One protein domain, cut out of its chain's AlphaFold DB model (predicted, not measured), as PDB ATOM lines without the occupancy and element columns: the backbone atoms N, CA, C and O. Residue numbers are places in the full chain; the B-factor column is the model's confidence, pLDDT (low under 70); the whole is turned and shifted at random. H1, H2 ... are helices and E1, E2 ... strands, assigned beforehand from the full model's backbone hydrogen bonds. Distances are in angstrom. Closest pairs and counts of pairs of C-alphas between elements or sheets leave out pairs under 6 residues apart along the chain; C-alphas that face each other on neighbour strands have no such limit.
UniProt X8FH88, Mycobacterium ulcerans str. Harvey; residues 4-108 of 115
ATOM      1  N   ASP A   4      82.311 133.482 232.063       94.97
ATOM      2  CA  ASP A   4      81.045 134.187 231.867       94.97
ATOM      3  C   ASP A   4      79.968 133.682 232.837       94.97
ATOM      4  O   ASP A   4      79.324 134.493 233.504       94.97
ATOM      5  N   GLN A   5      79.863 132.364 233.032       94.56
ATOM      6  CA  GLN A   5      78.932 131.777 234.001       94.56
ATOM      7  C   GLN A   5      79.281 132.164 235.446       94.56
ATOM      8  O   GLN A   5      78.390 132.514 236.217       94.56
ATOM      9  N   ILE A   6      80.571 132.187 235.814       93.20
ATOM     10  CA  ILE A   6      81.020 132.663 237.140       93.20
ATOM     11  C   ILE A   6      80.623 134.128 237.349       93.20
ATOM     12  O   ILE A   6      80.113 134.504 238.407       93.20
ATOM     13  N   LYS A   7      80.862 134.972 236.340       93.16
ATOM     14  CA  LYS A   7      80.531 136.400 236.398       93.16
ATOM     15  C   LYS A   7      79.028 136.628 236.503       93.16
ATOM     16  O   LYS A   7      78.633 137.531 237.234       93.16
ATOM     17  N   ALA A   8      78.219 135.831 235.809       95.92
ATOM     18  CA  ALA A   8      76.765 135.907 235.871       95.92
ATOM     19  C   ALA A   8      76.225 135.435 237.231       95.92
ATOM     20  O   ALA A   8      75.371 136.096 237.818       95.92
ATOM     21  N   ALA A   9      76.777 134.347 237.779       95.47
ATOM     22  CA  ALA A   9      76.318 133.750 239.033       95.47
ATOM     23  C   ALA A   9      76.376 134.712 240.230       95.47
ATOM     24  O   ALA A   9      75.541 134.615 241.129       95.47
ATOM     25  N   LYS A  10      77.302 135.683 240.236       95.08
ATOM     26  CA  LYS A  10      77.383 136.680 241.318       95.08
ATOM     27  C   LYS A  10      76.091 137.497 241.453       95.08
ATOM     28  O   LYS A  10      75.755 137.911 242.551       95.08
ATOM     29  N   PHE A  11      75.347 137.712 240.363       96.61
ATOM     30  CA  PHE A  11      74.112 138.502 240.388       96.61
ATOM     31  C   PHE A  11      72.948 137.779 241.072       96.61
ATOM     32  O   PHE A  11      71.964 138.419 241.432       96.61
ATOM     33  N   ALA A  12      73.066 136.470 241.316       96.04
ATOM     34  CA  ALA A  12      72.068 135.729 242.077       96.04
ATOM     35  C   ALA A  12      71.982 136.187 243.543       96.04
ATOM     36  O   ALA A  12      70.966 135.926 244.184       96.04
ATOM     37  N   VAL A  13      73.015 136.850 244.081       97.56
ATOM     38  CA  VAL A  13      73.065 137.360 245.458       97.56
ATOM     39  C   VAL A  13      73.526 138.824 245.443       97.56
ATOM     40  O   VAL A  13      74.647 139.099 245.014       97.56
ATOM     41  N   PRO A  14      72.708 139.782 245.918       96.70
ATOM     42  CA  PRO A  14      73.093 141.189 245.959       96.70
ATOM     43  C   PRO A  14      74.420 141.412 246.697       96.70
ATOM     44  O   PRO A  14      74.613 140.924 247.807       96.70
ATOM     45  N   GLY A  15      75.337 142.148 246.068       96.48
ATOM     46  CA  GLY A  15      76.655 142.464 246.629       96.48
ATOM     47  C   GLY A  15      77.715 141.364 246.491       96.48
ATOM     48  O   GLY A  15      78.892 141.647 246.729       96.48
ATOM     49  N   ALA A  16      77.352 140.149 246.065       97.42
ATOM     50  CA  ALA A  16      78.322 139.074 245.882       97.42
ATOM     51  C   ALA A  16      79.345 139.401 244.783       97.42
ATOM     52  O   ALA A  16      79.052 139.996 243.740       97.42
ATOM     53  N   THR A  17      80.589 138.993 245.026       96.45
ATOM     54  CA  THR A  17      81.720 139.206 244.123       96.45
ATOM     55  C   THR A  17      82.067 137.934 243.355       96.45
ATOM     56  O   THR A  17      81.682 136.830 243.731       96.45
ATOM     57  N   VAL A  18      82.856 138.072 242.284       95.98
ATOM     58  CA  VAL A  18      83.386 136.923 241.525       95.98
ATOM     59  C   VAL A  18      84.165 135.966 242.435       95.98
ATOM     60  O   VAL A  18      84.020 134.754 242.312       95.98
ATOM     61  N   ASN A  19      84.934 136.491 243.393       95.15
ATOM     62  CA  ASN A  19      85.684 135.660 244.335       95.15
ATOM     63  C   ASN A  19      84.757 134.900 245.294       95.15
ATOM     64  O   ASN A  19      85.042 133.749 245.608       95.15
ATOM     65  N   ASP A  20      83.633 135.497 245.706       97.29
ATOM     66  CA  ASP A  20      82.647 134.810 246.553       97.29
ATOM     67  C   ASP A  20      82.017 133.627 245.794       97.29
ATOM     68  O   ASP A  20      81.848 132.547 246.357       97.29
ATOM     69  N   VAL A  21      81.765 133.788 244.486       97.68
ATOM     70  CA  VAL A  21      81.320 132.691 243.608       97.68
ATOM     71  C   VAL A  21      82.376 131.595 243.510       97.68
ATOM     72  O   VAL A  21      82.041 130.420 243.639       97.68
ATOM     73  N   VAL A  22      83.650 131.950 243.314       96.25
ATOM     74  CA  VAL A  22      84.743 130.965 243.260       96.25
ATOM     75  C   VAL A  22      84.821 130.171 244.566       96.25
ATOM     76  O   VAL A  22      84.843 128.942 244.523       96.25
ATOM     77  N   VAL A  23      84.771 130.844 245.720       97.11
ATOM     78  CA  VAL A  23      84.746 130.185 247.037       97.11
ATOM     79  C   VAL A  23      83.539 129.250 247.162       97.11
ATOM     80  O   VAL A  23      83.707 128.095 247.553       97.11
ATOM     81  N   ALA A  24      82.339 129.691 246.773       98.03
ATOM     82  CA  ALA A  24      81.131 128.867 246.829       98.03
ATOM     83  C   ALA A  24      81.211 127.631 245.911       98.03
ATOM     84  O   ALA A  24      80.780 126.536 246.281       98.03
ATOM     85  N   VAL A  25      81.796 127.768 244.721       97.28
ATOM     86  CA  VAL A  25      81.993 126.659 243.776       97.28
ATOM     87  C   VAL A  25      83.003 125.652 244.325       97.28
ATOM     88  O   VAL A  25      82.726 124.449 244.314       97.28
ATOM     89  N   CYS A  26      84.136 126.126 244.849       97.20
ATOM     90  CA  CYS A  26      85.141 125.283 245.494       97.20
ATOM     91  C   CYS A  26      84.557 124.543 246.702       97.20
ATOM     92  O   CYS A  26      84.707 123.325 246.793       97.20
ATOM     93  N   ALA A  27      83.815 125.234 247.572       98.17
ATOM     94  CA  ALA A  27      83.113 124.620 248.696       98.17
ATOM     95  C   ALA A  27      82.115 123.547 248.227       98.17
ATOM     96  O   ALA A  27      82.047 122.465 248.802       98.17
ATOM     97  N   GLY A  28      81.399 123.783 247.125       98.05
ATOM     98  CA  GLY A  28      80.511 122.785 246.527       98.05
ATOM     99  C   GLY A  28      81.221 121.544 245.995       98.05
ATOM    100  O   GLY A  28      80.726 120.429 246.156       98.05
ATOM    101  N   ALA A  29      82.375 121.727 245.354       97.77
ATOM    102  CA  ALA A  29      83.193 120.618 244.877       97.77
ATOM    103  C   ALA A  29      83.769 119.801 246.043       97.77
ATOM    104  O   ALA A  29      83.706 118.572 246.016       97.77
ATOM    105  N   LEU A  30      84.260 120.478 247.083       98.02
ATOM    106  CA  LEU A  30      84.759 119.841 248.300       98.02
ATOM    107  C   LEU A  30      83.646 119.092 249.036       98.02
ATOM    108  O   LEU A  30      83.842 117.926 249.355       98.02
ATOM    109  N   ARG A  31      82.452 119.684 249.183       98.29
ATOM    110  CA  ARG A  31      81.283 119.004 249.763       98.29
ATOM    111  C   ARG A  31      80.975 117.692 249.043       98.29
ATOM    112  O   ARG A  31      80.796 116.671 249.695       98.29
ATOM    113  N   ARG A  32      80.942 117.682 247.704       98.23
ATOM    114  CA  ARG A  32      80.705 116.440 246.937       98.23
ATOM    115  C   ARG A  32      81.768 115.379 247.214       98.23
ATOM    116  O   ARG A  32      81.437 114.204 247.324       98.23
ATOM    117  N   ARG A  33      83.031 115.789 247.342       98.11
ATOM    118  CA  ARG A  33      84.128 114.881 247.693       98.11
ATOM    119  C   ARG A  33      83.986 114.334 249.117       98.11
ATOM    120  O   ARG A  33      84.236 113.151 249.303       98.11
ATOM    121  N   MET A  34      83.587 115.168 250.075       98.14
ATOM    122  CA  MET A  34      83.345 114.765 251.466       98.14
ATOM    123  C   MET A  34      82.233 113.713 251.540       98.14
ATOM    124  O   MET A  34      82.446 112.643 252.098       98.14
ATOM    125  N   ILE A  35      81.105 113.944 250.852       98.30
ATOM    126  CA  ILE A  35      80.009 112.960 250.741       98.30
ATOM    127  C   ILE A  35      80.522 111.637 250.167       98.30
ATOM    128  O   ILE A  35      80.263 110.579 250.729       98.30
ATOM    129  N   ALA A  36      81.282 111.689 249.068       98.24
ATOM    130  CA  ALA A  36      81.815 110.489 248.425       98.24
ATOM    131  C   ALA A  36      82.802 109.700 249.307       98.24
ATOM    132  O   ALA A  36      83.029 108.521 249.055       98.24
ATOM    133  N   ARG A  37      83.401 110.340 250.317       97.61
ATOM    134  CA  ARG A  37      84.319 109.714 251.277       97.61
ATOM    135  C   ARG A  37      83.645 109.276 252.576       97.61
ATOM    136  O   ARG A  37      84.284 108.587 253.360       97.61
ATOM    137  N   GLY A  38      82.381 109.647 252.792       97.51
ATOM    138  CA  GLY A  38      81.717 109.472 254.083       97.51
ATOM    139  C   GLY A  38      82.241 110.422 255.166       97.51
ATOM    140  O   GLY A  38      82.095 110.123 256.347       97.51
ATOM    141  N   ASP A  39      82.858 111.544 254.777       97.14
ATOM    142  CA  ASP A  39      83.334 112.568 255.713       97.14
ATOM    143  C   ASP A  39      82.148 113.375 256.286       97.14
ATOM    144  O   ASP A  39      81.106 113.518 255.636       97.14
ATOM    145  N   ASP A  40      82.315 113.967 257.477       96.54
ATOM    146  CA  ASP A  40      81.308 114.854 258.078       96.54
ATOM    147  C   ASP A  40      81.099 116.118 257.234       96.54
ATOM    148  O   ASP A  40      82.008 116.926 257.059       96.54
ATOM    149  N   VAL A  41      79.873 116.310 256.747       96.75
ATOM    150  CA  VAL A  41      79.463 117.472 255.949       96.75
ATOM    151  C   VAL A  41      78.680 118.513 256.741       96.75
ATOM    152  O   VAL A  41      78.237 119.487 256.137       96.75
ATOM    153  N   ALA A  42      78.442 118.307 258.037       96.75
ATOM    154  CA  ALA A  42      77.794 119.292 258.898       96.75
ATOM    155  C   ALA A  42      78.791 120.357 259.375       96.75
ATOM    156  O   ALA A  42      78.419 121.519 259.525       96.75
ATOM    157  N   THR A  43      80.062 119.983 259.551       96.46
ATOM    158  CA  THR A  43      81.123 120.913 259.945       96.46
ATOM    159  C   THR A  43      81.735 121.615 258.720       96.46
ATOM    160  O   THR A  43      82.263 120.950 257.821       96.46
ATOM    161  N   PRO A  44      81.710 122.962 258.647       97.24
ATOM    162  CA  PRO A  44      82.374 123.699 257.576       97.24
ATOM    163  C   PRO A  44      83.894 123.488 257.593       97.24
ATOM    164  O   PRO A  44      84.532 123.572 258.643       97.24
ATOM    165  N   LEU A  45      84.501 123.285 256.422       97.70
ATOM    166  CA  LEU A  45      85.959 123.272 256.301       97.70
ATOM    167  C   LEU A  45      86.532 124.678 256.501       97.70
ATOM    168  O   LEU A  45      85.901 125.674 256.161       97.70
ATOM    169  N   VAL A  46      87.772 124.762 256.978       97.10
ATOM    170  CA  VAL A  46      88.524 126.019 257.073       97.10
ATOM    171  C   VAL A  46      89.531 126.098 255.928       97.10
ATOM    172  O   VAL A  46      90.239 125.133 255.648       97.10
ATOM    173  N   ALA A  47      89.603 127.250 255.263       95.94
ATOM    174  CA  ALA A  47      90.517 127.494 254.155       95.94
ATOM    175  C   ALA A  47      91.311 128.791 254.350       95.94
ATOM    176  O   ALA A  47      90.807 129.785 254.874       95.94
ATOM    177  N   MET A  48      92.552 128.789 253.865       94.28
ATOM    178  CA  MET A  48      93.347 130.000 253.688       94.28
ATOM    179  C   MET A  48      93.003 130.628 252.333       94.28
ATOM    180  O   MET A  48      93.217 130.014 251.289       94.28
ATOM    181  N   VAL A  49      92.485 131.854 252.344       92.45
ATOM    182  CA  VAL A  49      92.107 132.607 251.145       92.45
ATOM    183  C   VAL A  49      93.038 133.813 250.987       92.45
ATOM    184  O   VAL A  49      93.046 134.687 251.860       92.45
ATOM    185  N   PRO A  50      93.819 133.897 249.895       88.46
ATOM    186  CA  PRO A  50      94.687 135.038 249.648       88.46
ATOM    187  C   PRO A  50      93.863 136.277 249.282       88.46
ATOM    188  O   PRO A  50      92.869 136.208 248.554       88.46
ATOM    189  N   VAL A  51      94.309 137.430 249.762       85.70
ATOM    190  CA  VAL A  51      93.744 138.743 249.459       85.70
ATOM    191  C   VAL A  51      94.853 139.705 249.064       85.70
ATOM    192  O   VAL A  51      95.915 139.757 249.682       85.70
ATOM    193  N   SER A  52      94.603 140.491 248.022       81.60
ATOM    194  CA  SER A  52      95.508 141.577 247.660       81.60
ATOM    195  C   SER A  52      95.380 142.699 248.688       81.60
ATOM    196  O   SER A  52      94.276 143.187 248.946       81.60
ATOM    197  N   VAL A  53      96.510 143.105 249.267       74.06
ATOM    198  CA  VAL A  53      96.616 144.371 249.997       74.06
ATOM    199  C   VAL A  53      97.011 145.443 248.992       74.06
ATOM    200  O   VAL A  53      97.884 145.224 248.166       74.06
ATOM    201  N   ARG A  54      96.346 146.597 249.013       67.20
ATOM    202  CA  ARG A  54      96.728 147.737 248.175       67.20
ATOM    203  C   ARG A  54      97.380 148.759 249.089       67.20
ATOM    204  O   ARG A  54      96.677 149.432 249.836       67.20
ATOM    205  N   THR A  55      98.707 148.853 249.061       60.50
ATOM    206  CA  THR A  55      99.399 149.988 249.693       60.50
ATOM    207  C   THR A  55      99.607 151.059 248.631       60.50
ATOM    208  O   THR A  55     100.062 150.753 247.531       60.50
ATOM    209  N   GLY A  56      99.200 152.298 248.912       59.44
ATOM    210  CA  GLY A  56      99.191 153.381 247.921       59.44
ATOM    211  C   GLY A  56     100.567 153.742 247.348       59.44
ATOM    212  O   GLY A  56     100.622 154.404 246.319       59.44
ATOM    213  N   GLU A  57     101.661 153.291 247.971       55.74
ATOM    214  CA  GLU A  57     103.003 153.845 247.735       55.74
ATOM    215  C   GLU A  57     104.047 152.863 247.186       55.74
ATOM    216  O   GLU A  57     105.124 153.294 246.783       55.74
ATOM    217  N   ARG A  58     103.793 151.548 247.134       54.17
ATOM    218  CA  ARG A  58     104.811 150.588 246.659       54.17
ATOM    219  C   ARG A  58     104.318 149.818 245.441       54.17
ATOM    220  O   ARG A  58     103.453 148.966 245.553       54.17
ATOM    221  N   GLN A  59     104.882 150.086 244.267       56.54
ATOM    222  CA  GLN A  59     104.586 149.338 243.032       56.54
ATOM    223  C   GLN A  59     105.377 148.023 242.890       56.54
ATOM    224  O   GLN A  59     105.112 147.255 241.971       56.54
ATOM    225  N   TYR A  60     106.308 147.723 243.804       54.87
ATOM    226  CA  TYR A  60     107.189 146.556 243.713       54.87
ATOM    227  C   TYR A  60     107.113 145.685 244.980       54.87
ATOM    228  O   TYR A  60     107.292 146.184 246.092       54.87
ATOM    229  N   GLY A  61     106.848 144.382 244.809       57.97
ATOM    230  CA  GLY A  61     106.787 143.375 245.882       57.97
ATOM    231  C   GLY A  61     105.439 142.646 245.987       57.97
ATOM    232  O   GLY A  61     104.411 143.147 245.540       57.97
ATOM    233  N   ASN A  62     105.435 141.439 246.568       61.03
ATOM    234  CA  ASN A  62     104.238 140.600 246.688       61.03
ATOM    235  C   ASN A  62     103.263 141.184 247.729       61.03
ATOM    236  O   ASN A  62     103.362 140.891 248.918       61.03
ATOM    237  N   GLN A  63     102.331 142.032 247.289       68.10
ATOM    238  CA  GLN A  63     101.309 142.655 248.139       68.10
ATOM    239  C   GLN A  63     100.114 141.726 248.363       68.10
ATOM    240  O   GLN A  63      98.961 142.037 248.048       68.10
ATOM    241  N   ILE A  64     100.407 140.544 248.893       72.80
ATOM    242  CA  ILE A  64      99.415 139.525 249.200       72.80
ATOM    243  C   ILE A  64      99.434 139.308 250.702       72.80
ATOM    244  O   ILE A  64     100.486 139.072 251.291       72.80
ATOM    245  N   SER A  65      98.256 139.357 251.303       78.98
ATOM    246  CA  SER A  65      98.009 138.843 252.642       78.98
ATOM    247  C   SER A  65      97.035 137.666 252.554       78.98
ATOM    248  O   SER A  65      96.486 137.388 251.488       78.98
ATOM    249  N   SER A  66      96.828 136.947 253.649       84.76
ATOM    250  CA  SER A  66      95.981 135.757 253.689       84.76
ATOM    251  C   SER A  66      94.966 135.878 254.817       84.76
ATOM    252  O   SER A  66      95.272 136.397 255.886       84.76
ATOM    253  N   MET A  67      93.751 135.389 254.583       90.34
ATOM    254  CA  MET A  67      92.715 135.262 255.608       90.34
ATOM    255  C   MET A  67      92.402 133.787 255.811       90.34
ATOM    256  O   MET A  67      92.267 133.048 254.840       90.34
ATOM    257  N   ILE A  68      92.250 133.358 257.060       92.78
ATOM    258  CA  ILE A  68      91.769 132.015 257.385       92.78
ATOM    259  C   ILE A  68      90.274 132.126 257.661       92.78
ATOM    260  O   ILE A  68      89.861 132.879 258.545       92.78
ATOM    261  N   VAL A  69      89.459 131.426 256.875       94.64
ATOM    262  CA  VAL A  69      87.998 131.542 256.918       94.64
ATOM    263  C   VAL A  69      87.316 130.179 256.805       94.64
ATOM    264  O   VAL A  69      87.808 129.320 256.069       94.64
ATOM    265  N   PRO A  70      86.177 129.958 257.486       97.13
ATOM    266  CA  PRO A  70      85.329 128.813 257.190       97.13
ATOM    267  C   PRO A  70      84.733 128.968 255.786       97.13
ATOM    268  O   PRO A  70      84.260 130.039 255.414       97.13
ATOM    269  N   ILE A  71      84.743 127.906 254.991       97.23
ATOM    270  CA  ILE A  71      84.087 127.867 253.684       97.23
ATOM    271  C   ILE A  71      82.808 127.026 253.783       97.23
ATOM    272  O   ILE A  71      82.802 126.026 254.498       97.23
ATOM    273  N   PRO A  72      81.727 127.396 253.072       98.10
ATOM    274  CA  PRO A  72      80.388 126.843 253.296       98.10
ATOM    275  C   PRO A  72      80.195 125.445 252.678       98.10
ATOM    276  O   PRO A  72      79.349 125.231 251.806       98.10
ATOM    277  N   THR A  73      81.027 124.480 253.075       98.16
ATOM    278  CA  THR A  73      80.913 123.069 252.668       98.16
ATOM    279  C   THR A  73      79.707 122.385 253.299       98.16
ATOM    280  O   THR A  73      79.241 121.381 252.768       98.16
ATOM    281  N   ASP A  74      79.169 122.950 254.372       98.24
ATOM    282  CA  ASP A  74      77.949 122.559 255.079       98.24
ATOM    283  C   ASP A  74      76.657 122.923 254.332       98.24
ATOM    284  O   ASP A  74      75.627 122.268 254.487       98.24
ATOM    285  N   GLN A  75      76.717 123.909 253.439       98.11
ATOM    286  CA  GLN A  75      75.554 124.380 252.693       98.11
ATOM    287  C   GLN A  75      75.302 123.510 251.458       98.11
ATOM    288  O   GLN A  75      76.088 123.525 250.506       98.11
ATOM    289  N   ALA A  76      74.201 122.752 251.435       97.23
ATOM    290  CA  ALA A  76      73.818 121.919 250.288       97.23
ATOM    291  C   ALA A  76      73.279 122.746 249.106       97.23
ATOM    292  O   ALA A  76      73.690 122.516 247.964       97.23
ATOM    293  N   ASP A  77      72.419 123.726 249.388       97.95
ATOM    294  CA  ASP A  77      71.833 124.614 248.385       97.95
ATOM    295  C   ASP A  77      72.876 125.592 247.820       97.95
ATOM    296  O   ASP A  77      73.660 126.200 248.554       97.95
ATOM    297  N   ALA A  78      72.900 125.747 246.495       97.18
ATOM    298  CA  ALA A  78      73.906 126.559 245.817       97.18
ATOM    299  C   ALA A  78      73.766 128.057 246.136       97.18
ATOM    300  O   ALA A  78      74.777 128.754 246.252       97.18
ATOM    301  N   ARG A  79      72.534 128.554 246.308       97.57
ATOM    302  CA  ARG A  79      72.274 129.964 246.610       97.57
ATOM    303  C   ARG A  79      72.627 130.284 248.058       97.57
ATOM    304  O   ARG A  79      73.335 131.259 248.297       97.57
ATOM    305  N   ALA A  80      72.210 129.444 249.003       98.15
ATOM    306  CA  ALA A  80      72.580 129.536 250.414       98.15
ATOM    307  C   ALA A  80      74.104 129.483 250.593       98.15
ATOM    308  O   ALA A  80      74.677 130.293 251.323       98.15
ATOM    309  N   ARG A  81      74.783 128.609 249.840       98.30
ATOM    310  CA  ARG A  81      76.248 128.534 249.817       98.30
ATOM    311  C   ARG A  81      76.893 129.836 249.351       98.30
ATOM    312  O   ARG A  81      77.861 130.281 249.962       98.30
ATOM    313  N   LEU A  82      76.365 130.463 248.298       98.43
ATOM    314  CA  LEU A  82      76.873 131.750 247.815       98.43
ATOM    315  C   LEU A  82      76.621 132.890 248.815       98.43
ATOM    316  O   LEU A  82      77.510 133.711 249.028       98.43
ATOM    317  N   ILE A  83      75.451 132.919 249.459       98.45
ATOM    318  CA  ILE A  83      75.137 133.889 250.523       98.45
ATOM    319  C   ILE A  83      76.140 133.754 251.673       98.45
ATOM    320  O   ILE A  83      76.747 134.748 252.072       98.45
ATOM    321  N   SER A  84      76.364 132.530 252.153       98.03
ATOM    322  CA  SER A  84      77.302 132.257 253.245       98.03
ATOM    323  C   SER A  84      78.742 132.618 252.863       98.03
ATOM    324  O   SER A  84      79.416 133.340 253.600       98.03
ATOM    325  N   ALA A  85      79.195 132.238 251.659       97.89
ATOM    326  CA  ALA A  85      80.514 132.625 251.153       97.89
ATOM    327  C   ALA A  85      80.688 134.153 251.132       97.89
ATOM    328  O   ALA A  85      81.704 134.665 251.599       97.89
ATOM    329  N   HIS A  86      79.688 134.890 250.642       97.96
ATOM    330  CA  HIS A  86      79.727 136.351 250.619       97.96
ATOM    331  C   HIS A  86      79.810 136.953 252.030       97.96
ATOM    332  O   HIS A  86      80.645 137.824 252.278       97.96
ATOM    333  N   GLN A  87      78.986 136.477 252.966       97.80
ATOM    334  CA  GLN A  87      78.975 136.958 254.350       97.80
ATOM    335  C   GLN A  87      80.317 136.714 255.047       97.80
ATOM    336  O   GLN A  87      80.886 137.644 255.623       97.80
ATOM    337  N   VAL A  88      80.859 135.497 254.936       96.67
ATOM    338  CA  VAL A  88      82.154 135.149 255.527       96.67
ATOM    339  C   VAL A  88      83.270 135.994 254.924       96.67
ATOM    340  O   VAL A  88      84.057 136.589 255.659       96.67
ATOM    341  N   MET A  89      83.329 136.104 253.595       96.16
ATOM    342  CA  MET A  89      84.372 136.879 252.926       96.16
ATOM    343  C   MET A  89      84.274 138.371 253.243       96.16
ATOM    344  O   MET A  89      85.305 139.031 253.373       96.16
ATOM    345  N   ARG A  90      83.064 138.921 253.388       95.49
ATOM    346  CA  ARG A  90      82.856 140.310 253.810       95.49
ATOM    347  C   ARG A  90      83.360 140.535 255.236       95.49
ATOM    348  O   ARG A  90      84.171 141.436 255.434       95.49
ATOM    349  N   ALA A  91      82.949 139.697 256.187       93.75
ATOM    350  CA  ALA A  91      83.382 139.793 257.581       93.75
ATOM    351  C   ALA A  91      84.901 139.600 257.726       93.75
ATOM    352  O   ALA A  91      85.562 140.322 258.469       93.75
ATOM    353  N   ALA A  92      85.478 138.659 256.976       91.74
ATOM    354  CA  ALA A  92      86.915 138.423 256.963       91.74
ATOM    355  C   ALA A  92      87.682 139.630 256.412       91.74
ATOM    356  O   ALA A  92      88.644 140.066 257.036       91.74
ATOM    357  N   LYS A  93      87.226 140.220 255.297       89.74
ATOM    358  CA  LYS A  93      87.831 141.436 254.726       89.74
ATOM    359  C   LYS A  93      87.732 142.628 255.674       89.74
ATOM    360  O   LYS A  93      88.659 143.428 255.727       89.74
ATOM    361  N   GLU A  94      86.630 142.769 256.404       89.69
ATOM    362  CA  GLU A  94      86.451 143.833 257.395       89.69
ATOM    363  C   GLU A  94      87.444 143.695 258.556       89.69
ATOM    364  O   GLU A  94      88.164 144.644 258.859       89.69
ATOM    365  N   ARG A  95      87.581 142.486 259.118       85.47
ATOM    366  CA  ARG A  95      88.597 142.188 260.143       85.47
ATOM    367  C   ARG A  95      90.014 142.379 259.616       85.47
ATOM    368  O   ARG A  95      90.851 142.953 260.296       85.47
ATOM    369  N   HIS A  96      90.276 141.924 258.393       84.39
ATOM    370  CA  HIS A  96      91.577 142.042 257.743       84.39
ATOM    371  C   HIS A  96      91.988 143.504 257.548       84.39
ATOM    372  O   HIS A  96      93.117 143.861 257.856       84.39
ATOM    373  N   ARG A  97      91.054 144.379 257.153       81.88
ATOM    374  CA  ARG A  97      91.287 145.832 257.041       81.88
ATOM    375  C   ARG A  97      91.559 146.523 258.377       81.88
ATOM    376  O   ARG A  97      92.186 147.576 258.371       81.88
ATOM    377  N   ALA A  98      91.091 145.962 259.490       79.81
ATOM    378  CA  ALA A  98      91.375 146.487 260.824       79.81
ATOM    379  C   ALA A  98      92.807 146.168 261.296       79.81
ATOM    380  O   ALA A  98      93.292 146.786 262.243       79.81
ATOM    381  N   ILE A  99      93.497 145.225 260.643       75.03
ATOM    382  CA  ILE A  99      94.883 144.882 260.963       75.03
ATOM    383  C   ILE A  99      95.814 145.858 260.224       75.03
ATOM    384  O   ILE A  99      95.701 146.000 259.003       75.03
ATOM    385  N   PRO A 100      96.769 146.508 260.919       66.82
ATOM    386  CA  PRO A 100      97.761 147.363 260.278       66.82
ATOM    387  C   PRO A 100      98.458 146.653 259.109       66.82
ATOM    388  O   PRO A 100      99.008 145.563 259.274       66.82
ATOM    389  N   ALA A 101      98.489 147.293 257.935       65.21
ATOM    390  CA  ALA A 101      99.008 146.696 256.699       65.21
ATOM    391  C   ALA A 101     100.433 146.128 256.832       65.21
ATOM    392  O   ALA A 101     100.749 145.113 256.218       65.21
ATOM    393  N   LYS A 102     101.269 146.747 257.677       62.59
ATOM    394  CA  LYS A 102     102.633 146.288 257.968       62.59
ATOM    395  C   LYS A 102     102.664 144.881 258.587       62.59
ATOM    396  O   LYS A 102     103.444 144.042 258.146       62.59
ATOM    397  N   LEU A 103     101.771 144.601 259.541       62.57
ATOM    398  CA  LEU A 103     101.680 143.290 260.198       62.57
ATOM    399  C   LEU A 103     101.184 142.205 259.229       62.57
ATOM    400  O   LEU A 103     101.627 141.061 259.282       62.57
ATOM    401  N   LEU A 104     100.295 142.573 258.302       58.44
ATOM    402  CA  LEU A 104      99.735 141.657 257.307       58.44
ATOM    403  C   LEU A 104     100.758 141.158 256.283       58.44
ATOM    404  O   LEU A 104     100.621 140.034 255.796       58.44
ATOM    405  N   THR A 105     101.738 141.990 255.925       60.44
ATOM    406  CA  THR A 105     102.811 141.612 254.996       60.44
ATOM    407  C   THR A 105     103.880 140.762 255.675       60.44
ATOM    408  O   THR A 105     104.323 139.776 255.093       60.44
ATOM    409  N   GLU A 106     104.246 141.072 256.923       60.20
ATOM    410  CA  GLU A 106     105.269 140.328 257.674       60.20
ATOM    411  C   GLU A 106     104.887 138.852 257.877       60.20
ATOM    412  O   GLU A 106     105.728 137.975 257.682       60.20
ATOM    413  N   ALA A 107     103.608 138.559 258.144       60.29
ATOM    414  CA  ALA A 107     103.114 137.191 258.335       60.29
ATOM    415  C   ALA A 107     103.258 136.279 257.096       60.29
ATOM    416  O   ALA A 107     103.282 135.057 257.236       60.29
ATOM    417  N   ASN A 108     103.366 136.848 255.889       56.02
ATOM    418  CA  ASN A 108     103.483 136.088 254.639       56.02
ATOM    419  C   ASN A 108     104.935 135.917 254.151       56.02
ATOM    420  O   ASN A 108     105.167 135.186 253.187       56.02
TER     421      ASN A 108
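What this domain is: This is residues 4 to 108 of the 115 residues of a protein of Mycobacterium ulcerans str. Harvey (UniProt X8FH88). What shape? Steeply tilted helices H2 and H3 pack on an antiparallel hairpin, E1 and E2. H1 packs across one end of H2, H4 packs on E2, and residues 56 to 61 stick out. How large? The printed part has 105 residues of mixed class, is only just compact, close to loose, with a radius of gyration of the C-alphas of 15.3 A, and spans 46 by 29 by 21 A.

Where its parts are: Which elements? H1 is residues 4 to 12, H2 18 to 37, E1 45 to 52, E2 64 to 71, H3 78 to 98, 30.5 A long, and H4 101 to 106. Which anchors? C-alpha 4 is at (81.045, 134.187, 231.867), C-alpha 106 at (105.269, 140.328, 257.674).

How they stand to each other: Do strands pair? N 47 and O 69, 2.9 A apart, are within hydrogen-bond range. Do helices touch? H2, with residues 20 to 28 alone, touches H3; the closest C-alphas, of Ala 24 and Leu 82, are 5.2 A apart.

The domain as a whole: Any cut? The printed part has none. Low confidence? Residues 54 to 63 and 100 to 108 have pLDDT under 70.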